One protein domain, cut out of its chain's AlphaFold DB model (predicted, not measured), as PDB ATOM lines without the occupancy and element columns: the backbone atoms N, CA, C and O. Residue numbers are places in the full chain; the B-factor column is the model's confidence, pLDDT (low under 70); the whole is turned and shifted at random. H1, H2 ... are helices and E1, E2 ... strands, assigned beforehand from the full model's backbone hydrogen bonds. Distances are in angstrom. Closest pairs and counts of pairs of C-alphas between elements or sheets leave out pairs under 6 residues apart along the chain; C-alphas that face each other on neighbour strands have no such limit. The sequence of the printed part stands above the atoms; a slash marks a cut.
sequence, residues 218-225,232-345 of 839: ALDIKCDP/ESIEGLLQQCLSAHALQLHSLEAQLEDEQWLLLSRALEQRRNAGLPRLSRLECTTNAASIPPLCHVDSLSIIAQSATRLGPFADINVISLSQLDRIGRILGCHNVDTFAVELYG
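AT A GLANCE: This is residues 218 to 225 and 232 to 345 of the 839 residues of an uncharacterized protein of Salpingoeca rosetta (strain ATCC 50818 / BSB-021) (UniProt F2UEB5). The printed part winds in stacked turns, a short solenoid: the parallel sheet E1 to E6 makes one wall, and opposite it lie H1 and H2 side by side, then the loops around residues 290 to 291 and 309 to 310. E4 bends sharply, by 133 degrees at residue 297; E5 bends sharply too, by 130 degrees at residue 316. The 122 printed residues have two named helices and six named strands, in the order E1 H1 E2 H2 E3 E4 E5 E6; the class is mixed. The whole is compact, radius of gyration of the C-alphas 13.6 A, spanning 42 by 31 by 21 A.

HOW THE PARTS SIT: In the twisted sheet, edge strand E1, residues 218 to 222, is parallel to E2, residues 248 to 256; N 253 and O 221 are 2.9 A apart, within hydrogen-bond range. H1, residues 232 to 243, only grazes the sheet. It touches H2, residues 258 to 273, at a shallow tilt of 9 degrees, the same way; their closest C-alphas, Leu 238 and Ala 267, are 6.5 A apart. E2, H2 and E3, residues 281 to 286, form a strand-helix-strand unit, parallel neighbours joined through a helix, its crossover right-handed; N 283 and O 252 are 2.8 A apart. H2 lies over E4, residues 294 to 304, at a height over the sheet of 7.8 A; their closest C-alphas, Ser 265 and Leu 294, are 5.3 A apart. Also within range are N 282 and O 299, 2.8 A, between E3 and E4; N 320 and O 300, 2.8 A, between E4 and E5, residues 313 to 324; and N 340 and O 319, 2.8 A, between E5 and edge strand E6, residues 338 to 343. Every O i to N i+4 pair in H1 and H2 is within range.

IN THESE COORDINATES: E1 begins at C-alpha 218 (33.627, -19.747, -3.835). H1 measures 16.1 A, E2 21.4 A, H2 23.0 A and E5 17.2 A. E6 ends at C-alpha 343 (13.258, 0.425, 11.917).

THE WHOLE: Residues 226 to 231 are cut out, leaving 12.9 A between C-alphas 225 and 232. The link E5 to E6 is long. Residues 218 to 225, 232 to 235 and 237 to 249 have pLDDT under 70.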
ATOM      1  N   ALA A 218      34.635 -20.640  -4.383       45.28
ATOM      2  CA  ALA A 218      33.627 -19.747  -3.835       45.28
ATOM      3  C   ALA A 218      32.909 -19.008  -4.971       45.28
ATOM      4  O   ALA A 218      33.553 -18.406  -5.836       45.28
ATOM      5  N   LEU A 219      31.579 -19.074  -4.961       52.34
ATOM      6  CA  LEU A 219      30.723 -18.356  -5.894       52.34
ATOM      7  C   LEU A 219      29.936 -17.286  -5.132       52.34
ATOM      8  O   LEU A 219      29.203 -17.608  -4.194       52.34
ATOM      9  N   ASP A 220      30.087 -16.038  -5.574       52.72
ATOM     10  CA  ASP A 220      29.245 -14.904  -5.190       52.72
ATOM     11  C   ASP A 220      28.282 -14.621  -6.348       52.72
ATOM     12  O   ASP A 220      28.727 -14.432  -7.487       52.72
ATOM     13  N   ILE A 221      26.977 -14.573  -6.077       66.56
ATOM     14  CA  ILE A 221      25.954 -14.233  -7.079       66.56
ATOM     15  C   ILE A 221      25.274 -12.926  -6.675       66.56
ATOM     16  O   ILE A 221      24.788 -12.808  -5.553       66.56
ATOM     17  N   LYS A 222      25.218 -11.968  -7.609       67.38
ATOM     18  CA  LYS A 222      24.490 -10.699  -7.482       67.38
ATOM     19  C   LYS A 222      23.475 -10.580  -8.619       67.38
ATOM     20  O   LYS A 222      23.865 -10.623  -9.787       67.38
ATOM     21  N   CYS A 223      22.201 -10.418  -8.281       66.00
ATOM     22  CA  CYS A 223      21.098 -10.296  -9.236       66.00
ATOM     23  C   CYS A 223      20.679  -8.828  -9.448       66.00
ATOM     24  O   CYS A 223      20.670  -8.043  -8.504       66.00
ATOM     25  N   ASP A 224      20.321  -8.459 -10.684       58.59
ATOM     26  CA  ASP A 224      19.771  -7.137 -11.035       58.59
ATOM     27  C   ASP A 224      18.246  -7.255 -11.235       58.59
ATOM     28  O   ASP A 224      17.820  -8.073 -12.058       58.59
ATOM     29  N   PRO A 225      17.414  -6.479 -10.513       45.84
ATOM     30  CA  PRO A 225      15.956  -6.616 -10.543       45.84
ATOM     31  C   PRO A 225      15.308  -6.232 -11.879       45.84
ATOM     32  O   PRO A 225      14.170  -6.617 -12.133       45.84
ATOM     33  N   GLU A 232      13.011 -17.105 -14.868       57.28
ATOM     34  CA  GLU A 232      13.558 -18.428 -15.219       57.28
ATOM     35  C   GLU A 232      14.992 -18.623 -14.687       57.28
ATOM     36  O   GLU A 232      15.387 -19.733 -14.331       57.28
ATOM     37  N   SER A 233      15.783 -17.545 -14.603       63.12
ATOM     38  CA  SER A 233      17.166 -17.618 -14.112       63.12
ATOM     39  C   SER A 233      17.249 -17.830 -12.598       63.12
ATOM     40  O   SER A 233      18.149 -18.530 -12.155       63.12
ATOM     41  N   ILE A 234      16.345 -17.260 -11.796       62.97
ATOM     42  CA  ILE A 234      16.305 -17.448 -10.338       62.97
ATOM     43  C   ILE A 234      15.829 -18.864 -10.020       62.97
ATOM     44  O   ILE A 234      16.490 -19.547  -9.241       62.97
ATOM     45  N   GLU A 235      14.759 -19.349 -10.659       64.94
ATOM     46  CA  GLU A 235      14.345 -20.751 -10.512       64.94
ATOM     47  C   GLU A 235      15.459 -21.708 -10.954       64.94
ATOM     48  O   GLU A 235      15.842 -22.600 -10.197       64.94
ATOM     49  N   GLY A 236      16.063 -21.468 -12.123       73.44
ATOM     50  CA  GLY A 236      17.183 -22.256 -12.632       73.44
ATOM     51  C   GLY A 236      18.423 -22.223 -11.732       73.44
ATOM     52  O   GLY A 236      19.060 -23.257 -11.540       73.44
ATOM     53  N   LEU A 237      18.763 -21.074 -11.135       67.50
ATOM     54  CA  LEU A 237      19.886 -20.942 -10.201       67.50
ATOM     55  C   LEU A 237      19.597 -21.617  -8.859       67.50
ATOM     56  O   LEU A 237      20.465 -22.332  -8.361       67.50
ATOM     57  N   LEU A 238      18.396 -21.466  -8.293       66.31
ATOM     58  CA  LEU A 238      17.990 -22.182  -7.079       66.31
ATOM     59  C   LEU A 238      18.007 -23.700  -7.320       66.31
ATOM     60  O   LEU A 238      18.573 -24.449  -6.524       66.31
ATOM     61  N   GLN A 239      17.486 -24.158  -8.459       68.25
ATOM     62  CA  GLN A 239      17.470 -25.568  -8.851       68.25
ATOM     63  C   GLN A 239      18.880 -26.121  -9.157       68.25
ATOM     64  O   GLN A 239      19.157 -27.290  -8.878       68.25
ATOM     65  N   GLN A 240      19.813 -25.292  -9.636       66.38
ATOM     66  CA  GLN A 240      21.241 -25.636  -9.738       66.38
ATOM     67  C   GLN A 240      21.932 -25.680  -8.364       66.38
ATOM     68  O   GLN A 240      22.685 -26.616  -8.094       66.38
ATOM     69  N   CYS A 241      21.627 -24.748  -7.457       59.72
ATOM     70  CA  CYS A 241      22.128 -24.754  -6.074       59.72
ATOM     71  C   CYS A 241      21.623 -25.954  -5.251       59.72
ATOM     72  O   CYS A 241      22.259 -26.334  -4.267       59.72
ATOM     73  N   LEU A 242      20.504 -26.556  -5.668       59.41
ATOM     74  CA  LEU A 242      19.936 -27.788  -5.114       59.41
ATOM     75  C   LEU A 242      20.520 -29.073  -5.720       59.41
ATOM     76  O   LEU A 242      20.562 -30.095  -5.040       59.41
ATOM     77  N   SER A 243      20.966 -29.046  -6.980       62.72
ATOM     78  CA  SER A 243      21.414 -30.246  -7.712       62.72
ATOM     79  C   SER A 243      22.937 -30.411  -7.804       62.72
ATOM     80  O   SER A 243      23.420 -31.518  -8.049       62.72
ATOM     81  N   ALA A 244      23.721 -29.353  -7.579       54.41
ATOM     82  CA  ALA A 244      25.177 -29.392  -7.687       54.41
ATOM     83  C   ALA A 244      25.880 -29.638  -6.335       54.41
ATOM     84  O   ALA A 244      26.197 -28.699  -5.606       54.41
ATOM     85  N   HIS A 245      26.285 -30.886  -6.064       54.69
ATOM     86  CA  HIS A 245      27.175 -31.248  -4.939       54.69
ATOM     87  C   HIS A 245      28.554 -30.534  -4.932       54.69
ATOM     88  O   HIS A 245      29.327 -30.716  -3.995       54.69
ATOM     89  N   ALA A 246      28.891 -29.761  -5.971       47.22
ATOM     90  CA  ALA A 246      30.229 -29.218  -6.215       47.22
ATOM     91  C   ALA A 246      30.366 -27.689  -6.048       47.22
ATOM     92  O   ALA A 246      31.483 -27.185  -6.153       47.22
ATOM     93  N   LEU A 247      29.280 -26.941  -5.811       56.16
ATOM     94  CA  LEU A 247      29.328 -25.476  -5.689       56.16
ATOM     95  C   LEU A 247      29.082 -25.009  -4.250       56.16
ATOM     96  O   LEU A 247      27.973 -25.081  -3.720       56.16
ATOM     97  N   GLN A 248      30.134 -24.467  -3.635       63.16
ATOM     98  CA  GLN A 248      30.043 -23.707  -2.391       63.16
ATOM     99  C   GLN A 248      29.620 -22.269  -2.717       63.16
ATOM    100  O   GLN A 248      30.445 -21.363  -2.855       63.16
ATOM    101  N   LEU A 249      28.307 -22.075  -2.868       65.44
ATOM    102  CA  LEU A 249      27.703 -20.746  -2.823       65.44
ATOM    103  C   LEU A 249      27.973 -20.164  -1.429       65.44
ATOM    104  O   LEU A 249      27.534 -20.735  -0.430       65.44
ATOM    105  N   HIS A 250      28.742 -19.078  -1.362       74.31
ATOM    106  CA  HIS A 250      29.141 -18.461  -0.092       74.31
ATOM    107  C   HIS A 250      28.310 -17.223   0.238       74.31
ATOM    108  O   HIS A 250      27.999 -17.002   1.412       74.31
ATOM    109  N   SER A 251      27.941 -16.455  -0.789       80.31
ATOM    110  CA  SER A 251      27.089 -15.277  -0.681       80.31
ATOM    111  C   SER A 251      26.100 -15.226  -1.843       80.31
ATOM    112  O   SER A 251      26.470 -15.433  -3.003       80.31
ATOM    113  N   LEU A 252      24.845 -14.915  -1.529       82.88
ATOM    114  CA  LEU A 252      23.801 -14.588  -2.498       82.88
ATOM    115  C   LEU A 252      23.284 -13.186  -2.187       82.88
ATOM    116  O   LEU A 252      22.904 -12.933  -1.049       82.88
ATOM    117  N   GLU A 253      23.270 -12.306  -3.186       85.00
ATOM    118  CA  GLU A 253      22.671 -10.974  -3.118       85.00
ATOM    119  C   GLU A 253      21.547 -10.872  -4.160       85.00
ATOM    120  O   GLU A 253      21.801 -10.874  -5.370       85.00
ATOM    121  N   ALA A 254      20.297 -10.810  -3.696       84.31
ATOM    122  CA  ALA A 254      19.118 -10.826  -4.561       84.31
ATOM    123  C   ALA A 254      18.045  -9.827  -4.114       84.31
ATOM    124  O   ALA A 254      17.802  -9.660  -2.921       84.31
ATOM    125  N   GLN A 255      17.356  -9.217  -5.081       87.00
ATOM    126  CA  GLN A 255      16.072  -8.571  -4.824       87.00
ATOM    127  C   GLN A 255      14.960  -9.606  -5.003       87.00
ATOM    128  O   GLN A 255      14.952 -10.295  -6.022       87.00
ATOM    129  N   LEU A 256      14.062  -9.730  -4.022       89.00
ATOM    130  CA  LEU A 256      13.060 -10.801  -3.969       89.00
ATOM    131  C   LEU A 256      11.626 -10.277  -3.846       89.00
ATOM    132  O   LEU A 256      11.343  -9.385  -3.043       89.00
ATOM    133  N   GLU A 257      10.719 -10.887  -4.603       90.38
ATOM    134  CA  GLU A 257       9.258 -10.745  -4.497       90.38
ATOM    135  C   GLU A 257       8.633 -11.911  -3.696       90.38
ATOM    136  O   GLU A 257       9.295 -12.921  -3.445       90.38
ATOM    137  N   ASP A 258       7.357 -11.798  -3.296       87.38
ATOM    138  CA  ASP A 258       6.670 -12.761  -2.405       87.38
ATOM    139  C   ASP A 258       6.779 -14.234  -2.879       87.38
ATOM    140  O   ASP A 258       7.030 -15.140  -2.077       87.38
ATOM    141  N   GLU A 259       6.644 -14.500  -4.185       90.25
ATOM    142  CA  GLU A 259       6.768 -15.861  -4.742       90.25
ATOM    143  C   GLU A 259       8.218 -16.374  -4.733       90.25
ATOM    144  O   GLU A 259       8.479 -17.543  -4.433       90.25
ATOM    145  N   GLN A 260       9.181 -15.492  -5.011       91.12
ATOM    146  CA  GLN A 260      10.610 -15.818  -5.060       91.12
ATOM    147  C   GLN A 260      11.151 -16.142  -3.662       91.12
ATOM    148  O   GLN A 260      11.943 -17.070  -3.494       91.12
ATOM    149  N   TRP A 261      10.653 -15.443  -2.641       92.44
ATOM    150  CA  TRP A 261      10.887 -15.775  -1.240       92.44
ATOM    151  C   TRP A 261      10.419 -17.190  -0.877       92.44
ATOM    152  O   TRP A 261      11.134 -17.917  -0.184       92.44
ATOM    153  N   LEU A 262       9.242 -17.618  -1.351       92.81
ATOM    154  CA  LEU A 262       8.724 -18.967  -1.094       92.81
ATOM    155  C   LEU A 262       9.565 -20.051  -1.793       92.81
ATOM    156  O   LEU A 262       9.754 -21.139  -1.244       92.81
ATOM    157  N   LEU A 263      10.102 -19.756  -2.979       92.25
ATOM    158  CA  LEU A 263      11.045 -20.627  -3.688       92.25
ATOM    159  C   LEU A 263      12.388 -20.735  -2.945       92.25
ATOM    160  O   LEU A 263      12.881 -21.846  -2.745       92.25
ATOM    161  N   LEU A 264      12.941 -19.616  -2.466       93.38
ATOM    162  CA  LEU A 264      14.168 -19.590  -1.664       93.38
ATOM    163  C   LEU A 264      14.004 -20.340  -0.332       93.38
ATOM    164  O   LEU A 264      14.853 -21.159   0.015       93.38
ATOM    165  N   SER A 265      12.888 -20.132   0.372       94.75
ATOM    166  CA  SER A 265      12.512 -20.869   1.588       94.75
ATOM    167  C   SER A 265      12.521 -22.387   1.356       94.75
ATOM    168  O   SER A 265      13.201 -23.131   2.066       94.75
ATOM    169  N   ARG A 266      11.859 -22.857   0.286       94.62
ATOM    170  CA  ARG A 266      11.864 -24.277  -0.111       94.62
ATOM    171  C   ARG A 266      13.262 -24.787  -0.468       94.62
ATOM    172  O   ARG A 266      13.573 -25.933  -0.151       94.62
ATOM    173  N   ALA A 267      14.097 -23.971  -1.110       92.12
ATOM    174  CA  ALA A 267      15.456 -24.355  -1.481       92.12
ATOM    175  C   ALA A 267      16.383 -24.487  -0.257       92.12
ATOM    176  O   ALA A 267      17.137 -25.454  -0.161       92.12
ATOM    177  N   LEU A 268      16.293 -23.569   0.710       93.38
ATOM    178  CA  LEU A 268      17.015 -23.665   1.983       93.38
ATOM    179  C   LEU A 268      16.570 -24.894   2.789       93.38
ATOM    180  O   LEU A 268      17.411 -25.662   3.257       93.38
ATOM    181  N   GLU A 269      15.262 -25.151   2.859       94.56
ATOM    182  CA  GLU A 269      14.720 -26.324   3.549       94.56
ATOM    183  C   GLU A 269      15.168 -27.639   2.888       94.56
ATOM    184  O   GLU A 269      15.603 -28.568   3.570       94.56
ATOM    185  N   GLN A 270      15.146 -27.732   1.555       93.31
ATOM    186  CA  GLN A 270      15.685 -28.895   0.841       93.31
ATOM    187  C   GLN A 270      17.198 -29.052   1.056       93.31
ATOM    188  O   GLN A 270      17.666 -30.171   1.269       93.31
ATOM    189  N   ARG A 271      17.965 -27.952   1.083       92.25
ATOM    190  CA  ARG A 271      19.406 -27.963   1.380       92.25
ATOM    191  C   ARG A 271      19.699 -28.485   2.793       92.25
ATOM    192  O   ARG A 271      20.626 -29.281   2.953       92.25
ATOM    193  N   ARG A 272      18.893 -28.089   3.788       93.81
ATOM    194  CA  ARG A 272      18.954 -28.594   5.170       93.81
ATOM    195  C   ARG A 272      18.673 -30.098   5.225       93.81
ATOM    196  O   ARG A 272      19.488 -30.852   5.748       93.81
ATOM    197  N   ASN A 273      17.574 -30.546   4.615       93.88
ATOM    198  CA  ASN A 273      17.188 -31.964   4.586       93.88
ATOM    199  C   ASN A 273      18.163 -32.853   3.788       93.88
ATOM    200  O   ASN A 273      18.291 -34.038   4.084       93.88
ATOM    201  N   ALA A 274      18.893 -32.291   2.821       92.56
ATOM    202  CA  ALA A 274      19.964 -32.976   2.094       92.56
ATOM    203  C   ALA A 274      21.293 -33.079   2.877       92.56
ATOM    204  O   ALA A 274      22.256 -33.647   2.362       92.56
ATOM    205  N   GLY A 275      21.386 -32.518   4.091       93.81
ATOM    206  CA  GLY A 275      22.606 -32.540   4.910       93.81
ATOM    207  C   GLY A 275      23.777 -31.736   4.328       93.81
ATOM    208  O   GLY A 275      24.927 -31.948   4.709       93.81
ATOM    209  N   LEU A 276      23.505 -30.827   3.386       91.06
ATOM    210  CA  LEU A 276      24.511 -29.952   2.781       91.06
ATOM    211  C   LEU A 276      24.973 -28.887   3.797       91.06
ATOM    212  O   LEU A 276      24.212 -28.546   4.701       91.06
ATOM    213  N   PRO A 277      26.187 -28.315   3.678       91.06
ATOM    214  CA  PRO A 277      26.634 -27.255   4.583       91.06
ATOM    215  C   PRO A 277      25.751 -26.004   4.474       91.06
ATOM    216  O   PRO A 277      25.209 -25.712   3.400       91.06
ATOM    217  N   ARG A 278      25.636 -25.249   5.572       92.56
ATOM    218  CA  ARG A 278      24.922 -23.963   5.618       92.56
ATOM    219  C   ARG A 278      25.438 -22.974   4.571       92.56
ATOM    220  O   ARG A 278      26.557 -23.098   4.068       92.56
ATOM    221  N   LEU A 279      24.601 -22.002   4.225       91.31
ATOM    222  CA  LEU A 279      25.008 -20.858   3.410       91.31
ATOM    223  C   LEU A 279      25.691 -19.820   4.315       91.31
ATOM    224  O   LEU A 279      25.073 -19.369   5.273       91.31
ATOM    225  N   SER A 280      26.932 -19.414   4.034       93.25
ATOM    226  CA  SER A 280      27.660 -18.525   4.959       93.25
ATOM    227  C   SER A 280      27.085 -17.104   5.056       93.25
ATOM    228  O   SER A 280      27.178 -16.494   6.118       93.25
ATOM    229  N   ARG A 281      26.486 -16.578   3.978       94.38
ATOM    230  CA  ARG A 281      25.808 -15.275   3.962       94.38
ATOM    231  C   ARG A 281      24.645 -15.265   2.966       94.38
ATOM    232  O   ARG A 281      24.800 -15.711   1.831       94.38
ATOM    233  N   LEU A 282      23.505 -14.722   3.377       94.31
ATOM    234  CA  LEU A 282      22.370 -14.386   2.517       94.31
ATOM    235  C   LEU A 282      22.084 -12.893   2.659       94.31
ATOM    236  O   LEU A 282      21.832 -12.438   3.771       94.31
ATOM    237  N   GLU A 283      22.113 -12.147   1.559       95.19
ATOM    238  CA  GLU A 283      21.729 -10.736   1.522       95.19
ATOM    239  C   GLU A 283      20.530 -10.563   0.591       95.19
ATOM    240  O   GLU A 283      20.549 -10.996  -0.564       95.19
ATOM    241  N   CYS A 284      19.453  -9.964   1.089       93.94
ATOM    242  CA  CYS A 284      18.223  -9.802   0.321       93.94
ATOM    243  C   CYS A 284      17.688  -8.377   0.427       93.94
ATOM    244  O   CYS A 284      17.554  -7.848   1.528       93.94
ATOM    245  N   THR A 285      17.326  -7.781  -0.708       93.06
ATOM    246  CA  THR A 285      16.472  -6.590  -0.736       93.06
ATOM    247  C   THR A 285      15.038  -6.998  -1.059       93.06
ATOM    248  O   THR A 285      14.814  -7.887  -1.882       93.06
ATOM    249  N   THR A 286      14.030  -6.412  -0.411       91.81
ATOM    250  CA  THR A 286      12.640  -6.790  -0.706       91.81
ATOM    251  C   THR A 286      11.599  -5.740  -0.330       91.81
ATOM    252  O   THR A 286      11.725  -5.034   0.667       91.81
ATOM    253  N   ASN A 287      10.514  -5.707  -1.104       88.81
ATOM    254  CA  ASN A 287       9.284  -4.987  -0.767       88.81
ATOM    255  C   ASN A 287       8.137  -5.964  -0.424       88.81
ATOM    256  O   ASN A 287       6.979  -5.560  -0.370       88.81
ATOM    257  N   ALA A 288       8.455  -7.250  -0.216       88.00
ATOM    258  CA  ALA A 288       7.522  -8.296   0.188       88.00
ATOM    259  C   ALA A 288       6.826  -7.939   1.504       88.00
ATOM    260  O   ALA A 288       7.484  -7.574   2.478       88.00
ATOM    261  N   ALA A 289       5.504  -8.101   1.563       88.69
ATOM    262  CA  ALA A 289       4.735  -7.806   2.774       88.69
ATOM    263  C   ALA A 289       4.894  -8.890   3.859       88.69
ATOM    264  O   ALA A 289       4.575  -8.652   5.030       88.69
ATOM    265  N   SER A 290       5.364 -10.082   3.473       91.88
ATOM    266  CA  SER A 290       5.557 -11.235   4.349       91.88
ATOM    267  C   SER A 290       6.773 -12.056   3.924       91.88
ATOM    268  O   SER A 290       6.778 -12.651   2.850       91.88
ATOM    269  N   ILE A 291       7.762 -12.181   4.805       93.62
ATOM    270  CA  ILE A 291       8.917 -13.060   4.594       93.62
ATOM    271  C   ILE A 291       8.559 -14.460   5.136       93.62
ATOM    272  O   ILE A 291       8.114 -14.565   6.282       93.62
ATOM    273  N   PRO A 292       8.673 -15.540   4.341       93.94
ATOM    274  CA  PRO A 292       8.374 -16.910   4.767       93.94
ATOM    275  C   PRO A 292       9.459 -17.464   5.711       93.94
ATOM    276  O   PRO A 292      10.496 -16.826   5.885       93.94
ATOM    277  N   PRO A 293       9.265 -18.659   6.308       94.62
ATOM    278  CA  PRO A 293      10.300 -19.299   7.117       94.62
ATOM    279  C   PRO A 293      11.621 -19.445   6.353       94.62
ATOM    280  O   PRO A 293      11.623 -19.939   5.222       94.62
ATOM    281  N   LEU A 294      12.743 -19.080   6.975       94.69
ATOM    282  CA  LEU A 294      14.089 -19.302   6.435       94.69
ATOM    283  C   LEU A 294      14.914 -20.115   7.431       94.69
ATOM    284  O   LEU A 294      14.751 -19.983   8.647       94.69
ATOM    285  N   CYS A 295      15.815 -20.949   6.916       95.25
ATOM    286  CA  CYS A 295      16.659 -21.793   7.745       95.25
ATOM    287  C   CYS A 295      18.054 -22.019   7.156       95.25
ATOM    288  O   CYS A 295      18.276 -21.811   5.963       95.25
ATOM    289  N   HIS A 296      18.981 -22.511   7.985       94.25
ATOM    290  CA  HIS A 296      20.243 -23.120   7.532       94.25
ATOM    291  C   HIS A 296      21.215 -22.162   6.804       94.25
ATOM    292  O   HIS A 296      21.895 -22.524   5.836       94.25
ATOM    293  N   VAL A 297      21.306 -20.932   7.311       94.00
ATOM    294  CA  VAL A 297      22.192 -19.847   6.852       94.00
ATOM    295  C   VAL A 297      22.995 -19.360   8.059       94.00
ATOM    296  O   VAL A 297      22.415 -19.190   9.115       94.00
ATOM    297  N   ASP A 298      24.302 -19.113   7.967       94.25
ATOM    298  CA  ASP A 298      25.068 -18.635   9.134       94.25
ATOM    299  C   ASP A 298      24.890 -17.129   9.399       94.25
ATOM    300  O   ASP A 298      24.915 -16.702  10.555       94.25
ATOM    301  N   SER A 299      24.670 -16.327   8.350       96.12
ATOM    302  CA  SER A 299      24.358 -14.897   8.447       96.12
ATOM    303  C   SER A 299      23.295 -14.479   7.428       96.12
ATOM    304  O   SER A 299      23.488 -14.630   6.222       96.12
ATOM    305  N   LEU A 300      22.179 -13.944   7.914       96.38
ATOM    306  CA  LEU A 300      21.053 -13.437   7.134       96.38
ATOM    307  C   LEU A 300      20.970 -11.913   7.281       96.38
ATOM    308  O   LEU A 300      20.819 -11.408   8.389       96.38
ATOM    309  N   SER A 301      21.039 -11.195   6.165       96.75
ATOM    310  CA  SER A 301      20.897  -9.741   6.072       96.75
ATOM    311  C   SER A 301      19.717  -9.417   5.156       96.75
ATOM    312  O   SER A 301      19.715  -9.819   3.990       96.75
ATOM    313  N   ILE A 302      18.696  -8.728   5.665       95.00
ATOM    314  CA  ILE A 302      17.526  -8.327   4.875       95.00
ATOM    315  C   ILE A 302      17.330  -6.818   4.971       95.00
ATOM    316  O   ILE A 302      17.104  -6.283   6.053       95.00
ATOM    317  N   ILE A 303      17.359  -6.152   3.822       94.00
ATOM    318  CA  ILE A 303      16.955  -4.756   3.672       94.00
ATOM    319  C   ILE A 303      15.532  -4.773   3.116       94.00
ATOM    320  O   ILE A 303      15.323  -5.141   1.957       94.00
ATOM    321  N   ALA A 304      14.543  -4.430   3.932       91.44
ATOM    322  CA  ALA A 304      13.144  -4.533   3.541       91.44
ATOM    323  C   ALA A 304      12.364  -3.312   3.991       91.44
ATOM    324  O   ALA A 304      12.426  -2.982   5.162       91.44
ATOM    325  N   GLN A 305      11.598  -2.692   3.093       87.00
ATOM    326  CA  GLN A 305      10.773  -1.533   3.448       87.00
ATOM    327  C   GLN A 305       9.507  -1.998   4.184       87.00
ATOM    328  O   GLN A 305       9.358  -1.814   5.389       87.00
ATOM    329  N   SER A 306       8.633  -2.731   3.495       84.19
ATOM    330  CA  SER A 306       7.255  -2.955   3.961       84.19
ATOM    331  C   SER A 306       6.963  -4.363   4.521       84.19
ATOM    332  O   SER A 306       5.819  -4.822   4.468       84.19
ATOM    333  N   ALA A 307       7.963  -5.075   5.058       85.38
ATOM    334  CA  ALA A 307       7.823  -6.475   5.491       85.38
ATOM    335  C   ALA A 307       7.126  -6.646   6.857       85.38
ATOM    336  O   ALA A 307       7.728  -6.999   7.869       85.38
ATOM    337  N   THR A 308       5.802  -6.466   6.858       84.69
ATOM    338  CA  THR A 308       4.935  -6.531   8.050       84.69
ATOM    339  C   THR A 308       4.880  -7.882   8.775       84.69
ATOM    340  O   THR A 308       4.352  -7.951   9.886       84.69
ATOM    341  N   ARG A 309       5.350  -8.978   8.166       88.06
ATOM    342  CA  ARG A 309       5.314 -10.326   8.757       88.06
ATOM    343  C   ARG A 309       6.626 -11.055   8.536       88.06
ATOM    344  O   ARG A 309       7.096 -11.159   7.404       88.06
ATOM    345  N   LEU A 310       7.161 -11.617   9.614       91.50
ATOM    346  CA  LEU A 310       8.404 -12.378   9.608       91.50
ATOM    347  C   LEU A 310       8.098 -13.813  10.045       91.50
ATOM    348  O   LEU A 310       7.728 -14.069  11.193       91.50
ATOM    349  N   GLY A 311       8.182 -14.745   9.093       89.62
ATOM    350  CA  GLY A 311       8.053 -16.179   9.334       89.62
ATOM    351  C   GLY A 311       9.144 -16.705  10.273       89.62
ATOM    352  O   GLY A 311      10.163 -16.042  10.457       89.62
ATOM    353  N   PRO A 312       8.947 -17.886  10.884       91.94
ATOM    354  CA  PRO A 312       9.902 -18.420  11.840       91.94
ATOM    355  C   PRO A 312      11.288 -18.643  11.223       91.94
ATOM    356  O   PRO A 312      11.417 -19.249  10.155       91.94
ATOM    357  N   PHE A 313      12.322 -18.196  11.931       93.88
ATOM    358  CA  PHE A 313      13.721 -18.373  11.557       93.88
ATOM    359  C   PHE A 313      14.342 -19.503  12.380       93.88
ATOM    360  O   PHE A 313      14.240 -19.506  13.607       93.88
ATOM    361  N   ALA A 314      14.982 -20.470  11.718       93.25
ATOM    362  CA  ALA A 314      15.531 -21.655  12.381       93.25
ATOM    363  C   ALA A 314      16.958 -21.975  11.923       93.25
ATOM    364  O   ALA A 314      17.226 -22.052  10.728       93.25
ATOM    365  N   ASP A 315      17.866 -22.246  12.859       93.06
ATOM    366  CA  ASP A 315      19.255 -22.625  12.557       93.06
ATOM    367  C   ASP A 315      20.036 -21.510  11.821       93.06
ATOM    368  O   ASP A 315      20.726 -21.792  10.834       93.06
ATOM    369  N   ILE A 316      19.914 -20.256  12.291       94.56
ATOM    370  CA  ILE A 316      20.571 -19.067  11.715       94.56
ATOM    371  C   ILE A 316      21.311 -18.267  12.789       94.56
ATOM    372  O   ILE A 316      20.670 -17.615  13.602       94.56
ATOM    373  N   ASN A 317      22.650 -18.256  12.777       94.19
ATOM    374  CA  ASN A 317      23.432 -17.672  13.883       94.19
ATOM    375  C   ASN A 317      23.208 -16.157  14.018       94.19
ATOM    376  O   ASN A 317      22.980 -15.666  15.121       94.19
ATOM    377  N   VAL A 318      23.269 -15.418  12.904       96.00
ATOM    378  CA  VAL A 318      23.093 -13.957  12.879       96.00
ATOM    379  C   VAL A 318      21.973 -13.573  11.924       96.00
ATOM    380  O   VAL A 318      22.042 -13.890  10.737       96.00
ATOM    381  N   ILE A 319      20.990 -12.829  12.421       96.31
ATOM    382  CA  ILE A 319      19.943 -12.184  11.623       96.31
ATOM    383  C   ILE A 319      20.098 -10.670  11.768       96.31
ATOM    384  O   ILE A 319      20.235 -10.172  12.882       96.31
ATOM    385  N   SER A 320      20.071  -9.945  10.654       96.88
ATOM    386  CA  SER A 320      20.120  -8.486  10.588       96.88
ATOM    387  C   SER A 320      19.025  -8.000   9.645       96.88
ATOM    388  O   SER A 320      19.040  -8.338   8.463       96.88
ATOM    389  N   LEU A 321      18.080  -7.216  10.153       95.19
ATOM    390  CA  LEU A 321      16.974  -6.650   9.384       95.19
ATOM    391  C   LEU A 321      17.067  -5.122   9.424       95.19
ATOM    392  O   LEU A 321      17.181  -4.558  10.507       95.19
ATOM    393  N   SER A 322      17.020  -4.438   8.284       94.62
ATOM    394  CA  SER A 322      17.151  -2.975   8.240       94.62
ATOM    395  C   SER A 322      16.247  -2.304   7.208       94.62
ATOM    396  O   SER A 322      15.738  -2.940   6.283       94.62
ATOM    397  N   GLN A 323      16.059  -0.991   7.387       91.69
ATOM    398  CA  GLN A 323      15.185  -0.127   6.577       91.69
ATOM    399  C   GLN A 323      13.692  -0.488   6.647       91.69
ATOM    400  O   GLN A 323      12.934  -0.108   5.760       91.69
ATOM    401  N   LEU A 324      13.276  -1.169   7.721       89.88
ATOM    402  CA  LEU A 324      11.898  -1.608   7.937       89.88
ATOM    403  C   LEU A 324      10.997  -0.455   8.377       89.88
ATOM    404  O   LEU A 324      11.149   0.075   9.476       89.88
ATOM    405  N   ASP A 325      10.001  -0.126   7.556       86.56
ATOM    406  CA  ASP A 325       8.951   0.843   7.888       86.56
ATOM    407  C   ASP A 325       8.178   0.378   9.135       86.56
ATOM    408  O   ASP A 325       7.846   1.168  10.017       86.56
ATOM    409  N   ARG A 326       7.879  -0.931   9.199       83.19
ATOM    410  CA  ARG A 326       7.103  -1.588  10.260       83.19
ATOM    411  C   ARG A 326       7.519  -3.048  10.441       83.19
ATOM    412  O   ARG A 326       7.480  -3.821   9.486       83.19
ATOM    413  N   ILE A 327       7.767  -3.452  11.687       81.88
ATOM    414  CA  ILE A 327       7.724  -4.859  12.112       81.88
ATOM    415  C   ILE A 327       6.347  -5.137  12.716       81.88
ATOM    416  O   ILE A 327       5.943  -4.508  13.691       81.88
ATOM    417  N   GLY A 328       5.621  -6.082  12.119       80.12
ATOM    418  CA  GLY A 328       4.534  -6.783  12.798       80.12
ATOM    419  C   GLY A 328       5.069  -8.033  13.495       80.12
ATOM    420  O   GLY A 328       6.248  -8.137  13.810       80.12
ATOM    421  N   ARG A 329       4.212  -9.024  13.730       83.25
ATOM    422  CA  ARG A 329       4.590 -10.176  14.553       83.25
ATOM    423  C   ARG A 329       5.704 -11.035  13.938       83.25
ATOM    424  O   ARG A 329       5.584 -11.490  12.796       83.25
ATOM    425  N   ILE A 330       6.726 -11.323  14.743       87.75
ATOM    426  CA  ILE A 330       7.763 -12.322  14.466       87.75
ATOM    427  C   ILE A 330       7.222 -13.692  14.898       87.75
ATOM    428  O   ILE A 330       6.659 -13.848  15.977       87.75
ATOM    429  N   LEU A 331       7.324 -14.705  14.037       86.56
ATOM    430  CA  LEU A 331       6.666 -16.001  14.261       86.56
ATOM    431  C   LEU A 331       7.566 -17.077  14.902       86.56
ATOM    432  O   LEU A 331       7.204 -18.253  14.893       86.56
ATOM    433  N   GLY A 332       8.696 -16.671  15.494       87.69
ATOM    434  CA  GLY A 332       9.592 -17.514  16.296       87.69
ATOM    435  C   GLY A 332      11.016 -17.620  15.745       87.69
ATOM    436  O   GLY A 332      11.217 -17.959  14.584       87.69
ATOM    437  N   CYS A 333      12.012 -17.383  16.592       90.50
ATOM    438  CA  CYS A 333      13.430 -17.569  16.303       90.50
ATOM    439  C   CYS A 333      13.962 -18.768  17.099       90.50
ATOM    440  O   CYS A 333      13.791 -18.848  18.316       90.50
ATOM    441  N   HIS A 334      14.602 -19.721  16.425       92.44
ATOM    442  CA  HIS A 334      15.124 -20.949  17.031       92.44
ATOM    443  C   HIS A 334      16.566 -21.188  16.580       92.44
ATOM    444  O   HIS A 334      16.858 -21.148  15.386       92.44
ATOM    445  N   ASN A 335      17.473 -21.467  17.523       91.44
ATOM    446  CA  ASN A 335      18.916 -21.569  17.258       91.44
ATOM    447  C   ASN A 335      19.460 -20.310  16.540       91.44
ATOM    448  O   ASN A 335      20.086 -20.413  15.484       91.44
ATOM    449  N   VAL A 336      19.163 -19.135  17.112       93.81
ATOM    450  CA  VAL A 336      19.667 -17.819  16.687       93.81
ATOM    451  C   VAL A 336      20.513 -17.239  17.818       93.81
ATOM    452  O   VAL A 336      20.024 -17.139  18.942       93.81
ATOM    453  N   ASP A 337      21.763 -16.870  17.529       93.75
ATOM    454  CA  ASP A 337      22.707 -16.333  18.521       93.75
ATOM    455  C   ASP A 337      22.572 -14.806  18.659       93.75
ATOM    456  O   ASP A 337      22.583 -14.269  19.771       93.75
ATOM    457  N   THR A 338      22.406 -14.121  17.521       94.81
ATOM    458  CA  THR A 338      22.307 -12.660  17.414       94.81
ATOM    459  C   THR A 338      21.159 -12.251  16.493       94.81
ATOM    460  O   THR A 338      21.101 -12.678  15.338       94.81
ATOM    461  N   PHE A 339      20.288 -11.361  16.969       95.75
ATOM    462  CA  PHE A 339      19.192 -10.776  16.193       95.75
ATOM    463  C   PHE A 339      19.268  -9.244  16.227       95.75
ATOM    464  O   PHE A 339      19.163  -8.648  17.296       95.75
ATOM    465  N   ALA A 340      19.468  -8.611  15.072       95.94
ATOM    466  CA  ALA A 340      19.596  -7.165  14.913       95.94
ATOM    467  C   ALA A 340      18.461  -6.591  14.047       95.94
ATOM    468  O   ALA A 340      18.133  -7.155  13.001       95.94
ATOM    469  N   VAL A 341      17.882  -5.462  14.467       94.31
ATOM    470  CA  VAL A 341      16.801  -4.744  13.769       94.31
ATOM    471  C   VAL A 341      17.071  -3.242  13.723       94.31
ATOM    472  O   VAL A 341      17.390  -2.641  14.746       94.31
ATOM    473  N   GLU A 342      16.831  -2.629  12.563       93.38
ATOM    474  CA  GLU A 342      16.745  -1.179  12.370       93.38
ATOM    475  C   GLU A 342      15.415  -0.800  11.682       93.38
ATOM    476  O   GLU A 342      15.208  -1.093  10.497       93.38
ATOM    477  N   LEU A 343      14.518  -0.135  12.419       90.56
ATOM    478  CA  LEU A 343      13.258   0.425  11.917       90.56
ATOM    479  C   LEU A 343      13.415   1.886  11.469       90.56
ATOM    480  O   LEU A 343      14.172   2.655  12.062       90.56
ATOM    481  N   TYR A 344      12.660   2.270  10.441       87.81
ATOM    482  CA  TYR A 344      12.835   3.520   9.687       87.81
ATOM    483  C   TYR A 344      11.523   4.249   9.318       87.81
ATOM    484  O   TYR A 344      11.578   5.182   8.521       87.81
ATOM    485  N   GLY A 345      10.361   3.833   9.837       76.88
ATOM    486  CA  GLY A 345       9.058   4.414   9.472       76.88
ATOM    487  C   GLY A 345       8.506   5.460  10.451       76.88
ATOM    488  O   GLY A 345       8.656   5.322  11.660       76.88
TER     489      GLY A 345